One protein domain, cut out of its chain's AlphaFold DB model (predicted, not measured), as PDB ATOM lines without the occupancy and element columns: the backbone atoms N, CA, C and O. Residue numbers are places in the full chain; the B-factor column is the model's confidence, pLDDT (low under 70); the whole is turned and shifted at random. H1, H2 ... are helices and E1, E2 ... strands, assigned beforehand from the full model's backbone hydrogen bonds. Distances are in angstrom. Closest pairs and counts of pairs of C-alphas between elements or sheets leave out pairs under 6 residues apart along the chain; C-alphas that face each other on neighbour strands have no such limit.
ATOM      1  N   LYS A   2      46.033  52.244 -17.185       43.84
ATOM      2  CA  LYS A   2      46.532  50.864 -16.978       43.84
ATOM      3  C   LYS A   2      45.448  49.771 -16.903       43.84
ATOM      4  O   LYS A   2      45.799  48.611 -16.786       43.84
ATOM      5  N   ASN A   3      44.154  50.100 -16.985       40.78
ATOM      6  CA  ASN A   3      43.117  49.188 -16.469       40.78
ATOM      7  C   ASN A   3      42.275  48.413 -17.500       40.78
ATOM      8  O   ASN A   3      41.513  47.545 -17.098       40.78
ATOM      9  N   TRP A   4      42.374  48.692 -18.805       48.81
ATOM     10  CA  TRP A   4      41.452  48.102 -19.795       48.81
ATOM     11  C   TRP A   4      41.972  46.828 -20.483       48.81
ATOM     12  O   TRP A   4      41.200  46.136 -21.136       48.81
ATOM     13  N   MET A   5      43.255  46.483 -20.320       46.16
ATOM     14  CA  MET A   5      43.838  45.256 -20.896       46.16
ATOM     15  C   MET A   5      43.903  44.072 -19.912       46.16
ATOM     16  O   MET A   5      44.165  42.952 -20.338       46.16
ATOM     17  N   VAL A   6      43.672  44.306 -18.613       43.44
ATOM     18  CA  VAL A   6      44.025  43.359 -17.531       43.44
ATOM     19  C   VAL A   6      42.888  42.395 -17.175       43.44
ATOM     20  O   VAL A   6      43.133  41.327 -16.623       43.44
ATOM     21  N   ASN A   7      41.640  42.703 -17.530       49.16
ATOM     22  CA  ASN A   7      40.536  41.790 -17.250       49.16
ATOM     23  C   ASN A   7      40.323  40.835 -18.427       49.16
ATOM     24  O   ASN A   7      40.338  41.249 -19.585       49.16
ATOM     25  N   GLY A   8      40.083  39.559 -18.118       55.50
ATOM     26  CA  GLY A   8      39.704  38.452 -19.012       55.50
ATOM     27  C   GLY A   8      38.491  38.696 -19.930       55.50
ATOM     28  O   GLY A   8      37.901  37.753 -20.437       55.50
ATOM     29  N   LEU A   9      38.048  39.943 -20.090       77.06
ATOM     30  CA  LEU A   9      36.820  40.314 -20.757       77.06
ATOM     31  C   LEU A   9      37.016  40.357 -22.274       77.06
ATOM     32  O   LEU A   9      37.899  41.046 -22.787       77.06
ATOM     33  N   PHE A  10      36.138  39.659 -22.987       88.88
ATOM     34  CA  PHE A  10      35.993  39.791 -24.428       88.88
ATOM     35  C   PHE A  10      35.579  41.231 -24.770       88.88
ATOM     36  O   PHE A  10      34.479  41.663 -24.430       88.88
ATOM     37  N   SER A  11      36.491  41.994 -25.373       90.12
ATOM     38  CA  SER A  11      36.349  43.432 -25.632       90.12
ATOM     39  C   SER A  11      36.069  43.725 -27.107       90.12
ATOM     40  O   SER A  11      36.224  42.852 -27.962       90.12
ATOM     41  N   HIS A  12      35.715  44.979 -27.416       92.31
ATOM     42  CA  HIS A  12      35.599  45.479 -28.794       92.31
ATOM     43  C   HIS A  12      36.788  45.050 -29.664       92.31
ATOM     44  O   HIS A  12      36.603  44.467 -30.729       92.31
ATOM     45  N   ASP A  13      38.013  45.308 -29.201       93.00
ATOM     46  CA  ASP A  13      39.202  45.041 -30.006       93.00
ATOM     47  C   ASP A  13      39.462  43.543 -30.176       93.00
ATOM     48  O   ASP A  13      39.873  43.118 -31.252       93.00
ATOM     49  N   LEU A  14      39.164  42.727 -29.161       94.75
ATOM     50  CA  LEU A  14      39.290  41.273 -29.271       94.75
ATOM     51  C   LEU A  14      38.252  40.691 -30.235       94.75
ATOM     52  O   LEU A  14      38.591  39.810 -31.020       94.75
ATOM     53  N   MET A  15      37.024  41.219 -30.256       96.75
ATOM     54  CA  MET A  15      36.037  40.865 -31.281       96.75
ATOM     55  C   MET A  15      36.535  41.233 -32.683       96.75
ATOM     56  O   MET A  15      36.392  40.443 -33.614       96.75
ATOM     57  N   VAL A  16      37.176  42.397 -32.839       97.06
ATOM     58  CA  VAL A  16      37.794  42.796 -34.110       97.06
ATOM     59  C   VAL A  16      38.914  41.833 -34.518       97.06
ATOM     60  O   VAL A  16      38.950  41.454 -35.685       97.06
ATOM     61  N   GLU A  17      39.782  41.384 -33.606       97.69
ATOM     62  CA  GLU A  17      40.828  40.398 -33.937       97.69
ATOM     63  C   GLU A  17      40.247  39.052 -34.391       97.69
ATOM     64  O   GLU A  17      40.744  38.468 -35.356       97.69
ATOM     65  N   VAL A  18      39.171  38.570 -33.757       98.06
ATOM     66  CA  VAL A  18      38.477  37.356 -34.222       98.06
ATOM     67  C   VAL A  18      37.917  37.562 -35.626       98.06
ATOM     68  O   VAL A  18      38.070  36.702 -36.492       98.06
ATOM     69  N   MET A  19      37.320  38.723 -35.891       98.00
ATOM     70  CA  MET A  19      36.774  39.036 -37.210       98.00
ATOM     71  C   MET A  19      37.844  39.144 -38.295       98.00
ATOM     72  O   MET A  19      37.619  38.670 -39.404       98.00
ATOM     73  N   LEU A  20      39.013  39.711 -37.989       96.81
ATOM     74  CA  LEU A  20      40.135  39.779 -38.931       96.81
ATOM     75  C   LEU A  20      40.700  38.392 -39.273       96.81
ATOM     76  O   LEU A  20      41.197  38.191 -40.378       96.81
ATOM     77  N   ASP A  21      40.615  37.438 -38.347       97.75
ATOM     78  CA  ASP A  21      41.037  36.051 -38.556       97.75
ATOM     79  C   ASP A  21      40.015  35.247 -39.378       97.75
ATOM     80  O   ASP A  21      40.389  34.550 -40.320       97.75
ATOM     81  N   LEU A  22      38.722  35.366 -39.062       97.00
ATOM     82  CA  LEU A  22      37.653  34.621 -39.742       97.00
ATOM     83  C   LEU A  22      37.278  35.216 -41.106       97.00
ATOM     84  O   LEU A  22      36.945  34.485 -42.039       97.00
ATOM     85  N   TYR A  23      37.338  36.540 -41.226       97.06
ATOM     86  CA  TYR A  23      36.911  37.298 -42.398       97.06
ATOM     87  C   TYR A  23      38.000  38.294 -42.833       97.06
ATOM     88  O   TYR A  23      37.764  39.504 -42.843       97.06
ATOM     89  N   PRO A  24      39.188  37.825 -43.264       96.38
ATOM     90  CA  PRO A  24      40.357  38.681 -43.512       96.38
ATOM     91  C   PRO A  24      40.171  39.732 -44.618       96.38
ATOM     92  O   PRO A  24      40.963  40.666 -44.728       96.38
ATOM     93  N   ASN A  25      39.137  39.587 -45.451       96.19
ATOM     94  CA  ASN A  25      38.810  40.539 -46.513       96.19
ATOM     95  C   ASN A  25      37.846  41.650 -46.063       96.19
ATOM     96  O   ASN A  25      37.718  42.644 -46.778       96.19
ATOM     97  N   LEU A  26      37.167  41.489 -44.921       96.69
ATOM     98  CA  LEU A  26      36.251  42.494 -44.387       96.69
ATOM     99  C   LEU A  26      37.022  43.541 -43.586       96.69
ATOM    100  O   LEU A  26      37.919  43.234 -42.802       96.69
ATOM    101  N   LYS A  27      36.650  44.803 -43.766       96.25
ATOM    102  CA  LYS A  27      37.301  45.949 -43.140       96.25
ATOM    103  C   LYS A  27      36.433  46.505 -42.021       96.25
ATOM    104  O   LYS A  27      35.356  47.055 -42.265       96.25
ATOM    105  N   HIS A  28      36.950  46.443 -40.797       96.50
ATOM    106  CA  HIS A  28      36.349  47.139 -39.664       96.50
ATOM    107  C   HIS A  28      36.236  48.653 -39.938       96.50
ATOM    108  O   HIS A  28      37.175  49.271 -40.445       96.50
ATOM    109  N   GLY A  29      35.085  49.247 -39.618       95.38
ATOM    110  CA  GLY A  29      34.757  50.650 -39.890       95.38
ATOM    111  C   GLY A  29      34.220  50.922 -41.301       95.38
ATOM    112  O   GLY A  29      33.782  52.040 -41.571       95.38
ATOM    113  N   VAL A  30      34.226  49.925 -42.192       96.25
ATOM    114  CA  VAL A  30      33.692  50.031 -43.561       96.25
ATOM    115  C   VAL A  30      32.602  48.988 -43.783       96.25
ATOM    116  O   VAL A  30      31.441  49.350 -43.977       96.25
ATOM    117  N   ASP A  31      32.968  47.710 -43.705       97.81
ATOM    118  CA  ASP A  31      32.073  46.581 -43.971       97.81
ATOM    119  C   ASP A  31      31.288  46.171 -42.720       97.81
ATOM    120  O   ASP A  31      30.180  45.657 -42.822       97.81
ATOM    121  N   TYR A  32      31.833  46.428 -41.530       97.81
ATOM    122  CA  TYR A  32      31.154  46.204 -40.254       97.81
ATOM    123  C   TYR A  32      31.668  47.164 -39.177       97.81
ATOM    124  O   TYR A  32      32.779  47.691 -39.274       97.81
ATOM    125  N   MET A  33      30.867  47.390 -38.137       97.31
ATOM    126  CA  MET A  33      31.252  48.170 -36.957       97.31
ATOM    127  C   MET A  33      30.934  47.394 -35.686       97.31
ATOM    128  O   MET A  33      29.817  46.903 -35.532       97.31
ATOM    129  N   VAL A  34      31.901  47.329 -34.775       96.56
ATOM    130  CA  VAL A  34      31.726  46.744 -33.445       96.56
ATOM    131  C   VAL A  34      31.440  47.861 -32.443       96.56
ATOM    132  O   VAL A  34      32.026  48.940 -32.509       96.56
ATOM    133  N   ALA A  35      30.532  47.610 -31.508       92.44
ATOM    134  CA  ALA A  35      30.280  48.466 -30.357       92.44
ATOM    135  C   ALA A  35      30.219  47.617 -29.087       92.44
ATOM    136  O   ALA A  35      30.173  46.394 -29.149       92.44
ATOM    137  N   HIS A  36      30.220  48.263 -27.927       88.81
ATOM    138  CA  HIS A  36      29.958  47.622 -26.644       88.81
ATOM    139  C   HIS A  36      29.128  48.575 -25.776       88.81
ATOM    140  O   HIS A  36      29.287  49.797 -25.886       88.81
ATOM    141  N   PRO A  37      28.216  48.064 -24.935       87.19
ATOM    142  CA  PRO A  37      27.473  48.914 -24.021       87.19
ATOM    143  C   PRO A  37      28.425  49.450 -22.948       87.19
ATOM    144  O   PRO A  37      29.227  48.706 -22.388       87.19
ATOM    145  N   VAL A  38      28.322  50.745 -22.662       83.38
ATOM    146  CA  VAL A  38      29.095  51.418 -21.613       83.38
ATOM    147  C   VAL A  38      28.148  51.779 -20.482       83.38
ATOM    148  O   VAL A  38      27.107  52.397 -20.724       83.38
ATOM    149  N   ASN A  39      28.498  51.422 -19.248       80.00
ATOM    150  CA  ASN A  39      27.762  51.890 -18.088       80.00
ATOM    151  C   ASN A  39      28.100  53.378 -17.846       80.00
ATOM    152  O   ASN A  39      29.244  53.719 -17.549       80.00
ATOM    153  N   PRO A  40      27.126  54.303 -17.938       81.75
ATOM    154  CA  PRO A  40      27.402  55.734 -17.806       81.75
ATOM    155  C   PRO A  40      27.816  56.148 -16.386       81.75
ATOM    156  O   PRO A  40      28.277  57.270 -16.193       81.75
ATOM    157  N   ARG A  41      27.620  55.282 -15.383       84.62
ATOM    158  CA  ARG A  41      28.023  55.533 -13.991       84.62
ATOM    159  C   ARG A  41      29.387  54.943 -13.649       84.62
ATOM    160  O   ARG A  41      30.026  55.440 -12.728       84.62
ATOM    161  N   ASP A  42      29.817  53.926 -14.387       76.56
ATOM    162  CA  ASP A  42      31.142  53.328 -14.275       76.56
ATOM    163  C   ASP A  42      31.647  52.965 -15.677       76.56
ATOM    164  O   ASP A  42      31.328  51.898 -16.188       76.56
ATOM    165  N   PRO A  43      32.442  53.832 -16.319       71.19
ATOM    166  CA  PRO A  43      32.969  53.569 -17.658       71.19
ATOM    167  C   PRO A  43      33.861  52.321 -17.755       71.19
ATOM    168  O   PRO A  43      34.164  51.881 -18.863       71.19
ATOM    169  N   SER A  44      34.311  51.781 -16.618       71.00
ATOM    170  CA  SER A  44      35.093  50.540 -16.541       71.00
ATOM    171  C   SER A  44      34.204  49.296 -16.604       71.00
ATOM    172  O   SER A  44      34.701  48.205 -16.871       71.00
ATOM    173  N   ASP A  45      32.907  49.461 -16.346       74.69
ATOM    174  CA  ASP A  45      31.884  48.436 -16.474       74.69
ATOM    175  C   ASP A  45      31.247  48.529 -17.866       74.69
ATOM    176  O   ASP A  45      30.565  49.495 -18.233       74.69
ATOM    177  N   HIS A  46      31.510  47.515 -18.678       74.44
ATOM    178  CA  HIS A  46      30.992  47.409 -20.028       74.44
ATOM    179  C   HIS A  46      30.596  45.966 -20.324       74.44
ATOM    180  O   HIS A  46      31.290  45.018 -19.955       74.44
ATOM    181  N   GLY A  47      29.466  45.805 -21.009       82.31
ATOM    182  CA  GLY A  47      28.976  44.494 -21.433       82.31
ATOM    183  C   GLY A  47      29.724  43.949 -22.657       82.31
ATOM    184  O   GLY A  47      30.647  44.598 -23.161       82.31
ATOM    185  N   PRO A  48      29.332  42.761 -23.150       86.50
ATOM    186  CA  PRO A  48      29.986  42.139 -24.293       86.50
ATOM    187  C   PRO A  48      29.825  42.989 -25.566       86.50
ATOM    188  O   PRO A  48      28.806  43.674 -25.731       86.50
ATOM    189  N   PRO A  49      30.820  42.963 -26.467       93.38
ATOM    190  CA  PRO A  49      30.740  43.653 -27.742       93.38
ATOM    191  C   PRO A  49      29.724  42.984 -28.680       93.38
ATOM    192  O   PRO A  49      29.433  41.795 -28.558       93.38
ATOM    193  N   PHE A  50      29.198  43.763 -29.622       95.19
ATOM    194  CA  PHE A  50      28.220  43.343 -30.626       95.19
ATOM    195  C   PHE A  50      28.433  44.092 -31.950       95.19
ATOM    196  O   PHE A  50      29.072  45.152 -31.981       95.19
ATOM    197  N   PHE A  51      27.873  43.585 -33.052       97.44
ATOM    198  CA  PHE A  51      27.845  44.313 -34.323       97.44
ATOM    199  C   PHE A  51      26.805  45.435 -34.279       97.44
ATOM    200  O   PHE A  51      25.601  45.206 -34.231       97.44
ATOM    201  N   MET A  52      27.262  46.686 -34.314       96.19
ATOM    202  CA  MET A  52      26.371  47.843 -34.423       96.19
ATOM    203  C   MET A  52      25.863  48.017 -35.857       96.19
ATOM    204  O   MET A  52      24.724  48.431 -36.076       96.19
ATOM    205  N   HIS A  53      26.724  47.727 -36.836       95.19
ATOM    206  CA  HIS A  53      26.404  47.797 -38.257       95.19
ATOM    207  C   HIS A  53      27.057  46.647 -39.016       95.19
ATOM    208  O   HIS A  53      28.252  46.400 -38.844       95.19
ATOM    209  N   TRP A  54      26.298  46.049 -39.933       97.62
ATOM    210  CA  TRP A  54      26.768  45.051 -40.883       97.62
ATOM    211  C   TRP A  54      26.428  45.474 -42.313       97.62
ATOM    212  O   TRP A  54      25.277  45.755 -42.646       97.62
ATOM    213  N   LYS A  55      27.452  45.595 -43.154       96.50
ATOM    214  CA  LYS A  55      27.370  46.061 -44.548       96.50
ATOM    215  C   LYS A  55      28.188  45.181 -45.499       96.50
ATOM    216  O   LYS A  55      28.403  45.574 -46.643       96.50
ATOM    217  N   ALA A  56      28.640  44.012 -45.043       95.38
ATOM    218  CA  ALA A  56      29.449  43.102 -45.839       95.38
ATOM    219  C   ALA A  56      28.604  42.489 -46.975       95.38
ATOM    220  O   ALA A  56      27.642  41.764 -46.709       95.38
ATOM    221  N   PRO A  57      28.916  42.766 -48.253       91.75
ATOM    222  CA  PRO A  57      28.099  42.284 -49.357       91.75
ATOM    223  C   PRO A  57      28.261  40.769 -49.532       91.75
ATOM    224  O   PRO A  57      29.364  40.276 -49.752       91.75
ATOM    225  N   GLY A  58      27.143  40.039 -49.482       94.06
ATOM    226  CA  GLY A  58      27.118  38.592 -49.720       94.06
ATOM    227  C   GLY A  58      27.684  37.742 -48.579       94.06
ATOM    228  O   GLY A  58      27.981  36.571 -48.800       94.06
ATOM    229  N   VAL A  59      27.840  38.317 -47.384       96.00
ATOM    230  CA  VAL A  59      28.229  37.600 -46.166       96.00
ATOM    231  C   VAL A  59      27.157  37.858 -45.117       96.00
ATOM    232  O   VAL A  59      26.851  39.015 -44.830       96.00
ATOM    233  N   ASP A  60      26.592  36.793 -44.558       97.19
ATOM    234  CA  ASP A  60      25.634  36.911 -43.461       97.19
ATOM    235  C   ASP A  60      26.339  37.396 -42.188       97.19
ATOM    236  O   ASP A  60      27.492  37.035 -41.928       97.19
ATOM    237  N   GLU A  61      25.650  38.232 -41.412       97.44
ATOM    238  CA  GLU A  61      26.145  38.707 -40.119       97.44
ATOM    239  C   GLU A  61      26.303  37.512 -39.165       97.44
ATOM    240  O   GLU A  61      25.319  36.804 -38.926       97.44
ATOM    241  N   PRO A  62      27.511  37.244 -38.636       97.06
ATOM    242  CA  PRO A  62      27.697  36.172 -37.674       97.06
ATOM    243  C   PRO A  62      27.121  36.563 -36.310       97.06
ATOM    244  O   PRO A  62      27.089  37.738 -35.945       97.06
ATOM    245  N   ASP A  63      26.721  35.571 -35.516       96.81
ATOM    246  CA  ASP A  63      26.276  35.817 -34.146       96.81
ATOM    247  C   ASP A  63      27.458  36.283 -33.277       96.81
ATOM    248  O   ASP A  63      28.540  35.690 -33.290       96.81
ATOM    249  N   SER A  64      27.260  37.344 -32.493       94.25
ATOM    250  CA  SER A  64      28.290  37.855 -31.580       94.25
ATOM    251  C   SER A  64      28.655  36.841 -30.486       94.25
ATOM    252  O   SER A  64      29.806  36.817 -30.042       94.25
ATOM    253  N   GLU A  65      27.725  35.968 -30.084       94.56
ATOM    254  CA  GLU A  65      27.996  34.859 -29.163       94.56
ATOM    255  C   GLU A  65      28.904  33.801 -29.798       94.56
ATOM    256  O   GLU A  65      29.838  33.332 -29.144       94.56
ATOM    257  N   ASP A  66      28.717  33.490 -31.084       96.75
ATOM    258  CA  ASP A  66      29.607  32.583 -31.814       96.75
ATOM    259  C   ASP A  66      31.015  33.177 -31.937       96.75
ATOM    260  O   ASP A  66      32.005  32.480 -31.709       96.75
ATOM    261  N   ILE A  67      31.130  34.478 -32.238       97.69
ATOM    262  CA  ILE A  67      32.430  35.168 -32.279       97.69
ATOM    263  C   ILE A  67      33.112  35.127 -30.903       97.69
ATOM    264  O   ILE A  67      34.311  34.845 -30.815       97.69
ATOM    265  N   LYS A  68      32.359  35.333 -29.817       94.94
ATOM    266  CA  LYS A  68      32.873  35.183 -28.452       94.94
ATOM    267  C   LYS A  68      33.333  33.749 -28.171       94.94
ATOM    268  O   LYS A  68      34.411  33.563 -27.616       94.94
ATOM    269  N   ALA A  69      32.571  32.740 -28.584       96.25
ATOM    270  CA  ALA A  69      32.953  31.341 -28.403       96.25
ATOM    271  C   ALA A  69      34.252  30.998 -29.156       96.25
ATOM    272  O   ALA A  69      35.080  30.240 -28.650       96.25
ATOM    273  N   LYS A  70      34.480  31.587 -30.341       97.12
ATOM    274  CA  LYS A  70      35.764  31.472 -31.058       97.12
ATOM    275  C   LYS A  70      36.909  32.107 -30.281       97.12
ATOM    276  O   LYS A  70      37.970  31.494 -30.196       97.12
ATOM    277  N   PHE A  71      36.691  33.287 -29.698       95.88
ATOM    278  CA  PHE A  71      37.673  33.914 -28.817       95.88
ATOM    279  C   PHE A  71      38.019  33.011 -27.633       95.88
ATOM    280  O   PHE A  71      39.191  32.736 -27.416       95.88
ATOM    281  N   GLU A  72      37.026  32.513 -26.898       95.12
ATOM    282  CA  GLU A  72      37.250  31.690 -25.702       95.12
ATOM    283  C   GLU A  72      37.950  30.364 -26.021       95.12
ATOM    284  O   GLU A  72      38.731  29.864 -25.212       95.12
ATOM    285  N   ALA A  73      37.723  29.808 -27.213       97.12
ATOM    286  CA  ALA A  73      38.396  28.594 -27.664       97.12
ATOM    287  C   ALA A  73      39.907  28.782 -27.914       97.12
ATOM    288  O   ALA A  73      40.649  27.804 -27.835       97.12
ATOM    289  N   ASP A  74      40.366  30.003 -28.215       96.50
ATOM    290  CA  ASP A  74      41.780  30.317 -28.470       96.50
ATOM    291  C   ASP A  74      42.145  31.739 -28.001       96.50
ATOM    292  O   ASP A  74      42.645  32.587 -28.746       96.50
ATOM    293  N   GLU A  75      41.862  32.027 -26.728       95.06
ATOM    294  CA  GLU A  75      42.008  33.373 -26.159       95.06
ATOM    295  C   GLU A  75      43.448  33.893 -26.292       95.06
ATOM    296  O   GLU A  75      43.679  35.062 -26.623       95.06
TER     297      GLU A  75
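This is residues 2 to 75 of the 147 residues of the protein "Phage tail assembly chaperone" of Paraburkholderia sp. BL8N3 (UniProt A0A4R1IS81). A narrow antiparallel ribbon of two short strands, E1 and E3, has both helices over one side and its other side bare; H1 packs by its first residues on E1, while H2 starts near E3 and leads away from the ribbon, crossing H1 at nearly a right angle. Between the two strands the chain makes a loop, residues 36 to 49, that runs out and folds back with the small strand E2 at its far end; at the opposite end of the longest axis, residues 55 to 63 turn back from E3 toward H2. The printed part has 74 residues with two named helices and three named strands, in the order H1 E1 E2 E3 H2 along the chain; the sheet has the order E1 - E3 and is antiparallel, and E2 pairs with no named strand. The class is mixed, helices and strands, though under half of the residues are in named elements. The whole is compact, with a radius of gyration of the C-alphas of 12.8 A, and spans 39 by 27 by 20 A along its three main axes.

Strands E1, residues 32 to 35, and E3, residues 50 to 54, are antiparallel neighbours, with 152 degrees between their N-to-C directions. The C-alphas of Tyr 32 and Trp 54 face each other at 4.6 A, and those of Val 34 and Phe 51 at 4.7 A. Across the pair, N 33 and O 53 are within hydrogen-bond range at 2.9 A, and so are N 50 and O 35 at 2.8 A. Helix H1, residues 12 to 22, has 4 pairs of C-alphas within 8 A of E1; the closest are those of His 12 and Val 34, 6.2 A apart. Between H1 and E3 there is 1 such pair, the C-alphas of His 12 and Phe 50 at 7.9 A. Helix H2, residues 64 to 73, touches H1 with 8 pairs of C-alphas within 8 A. The closest of these are the C-alphas of Val 18 and Phe 71, 6.5 A apart. The lines of the two helices are about perpendicular, at 80 degrees. The closest C-alphas of E3 and H2 are those of Phe 50 and Ser 64, 5.6 A apart, while the two centres are 15.2 A apart. E1 and H2 are apart. Strand E2, residues 42 to 46, is apart from H1, H2, E1 and E3. In H1 and H2 every O i to N i+4 pair is within hydrogen-bond range.

E1 is 10.2 A long from first to last C-alpha and begins at C-alpha 32, (31.154, 46.204, -40.254). E3 measures 10.5 A and ends at C-alpha 54, (26.768, 45.051, -40.883). H1, the longest helix by residues, measures 15.6 A and begins at C-alpha 12, (35.599, 45.479, -28.794). H2 measures 14.3 A and ends at C-alpha 73, (38.396, 28.594, -27.664). E2 measures 8.3 A from Asp 42 to His 46.

The two C-alphas farthest apart are those of Lys 2 and Gly 58, at 40.0 A. The C-alphas of Lys 2 and Glu 75, the first and last printed residues, are 20.3 A apart. H1 has its centre 6.0 A from the mean of the C-alphas, the nearest of the elements, and E2 is the farthest at 16.4 A. The printed part has no cut. The link from E2 to E3 is tight; those from H1 to E1, E1 to E2 and E3 to H2 are short, and there is no long link. The mean pLDDT of the printed part is 88.2, with residues 2 to 8 under 70; E2 has a mean of 74.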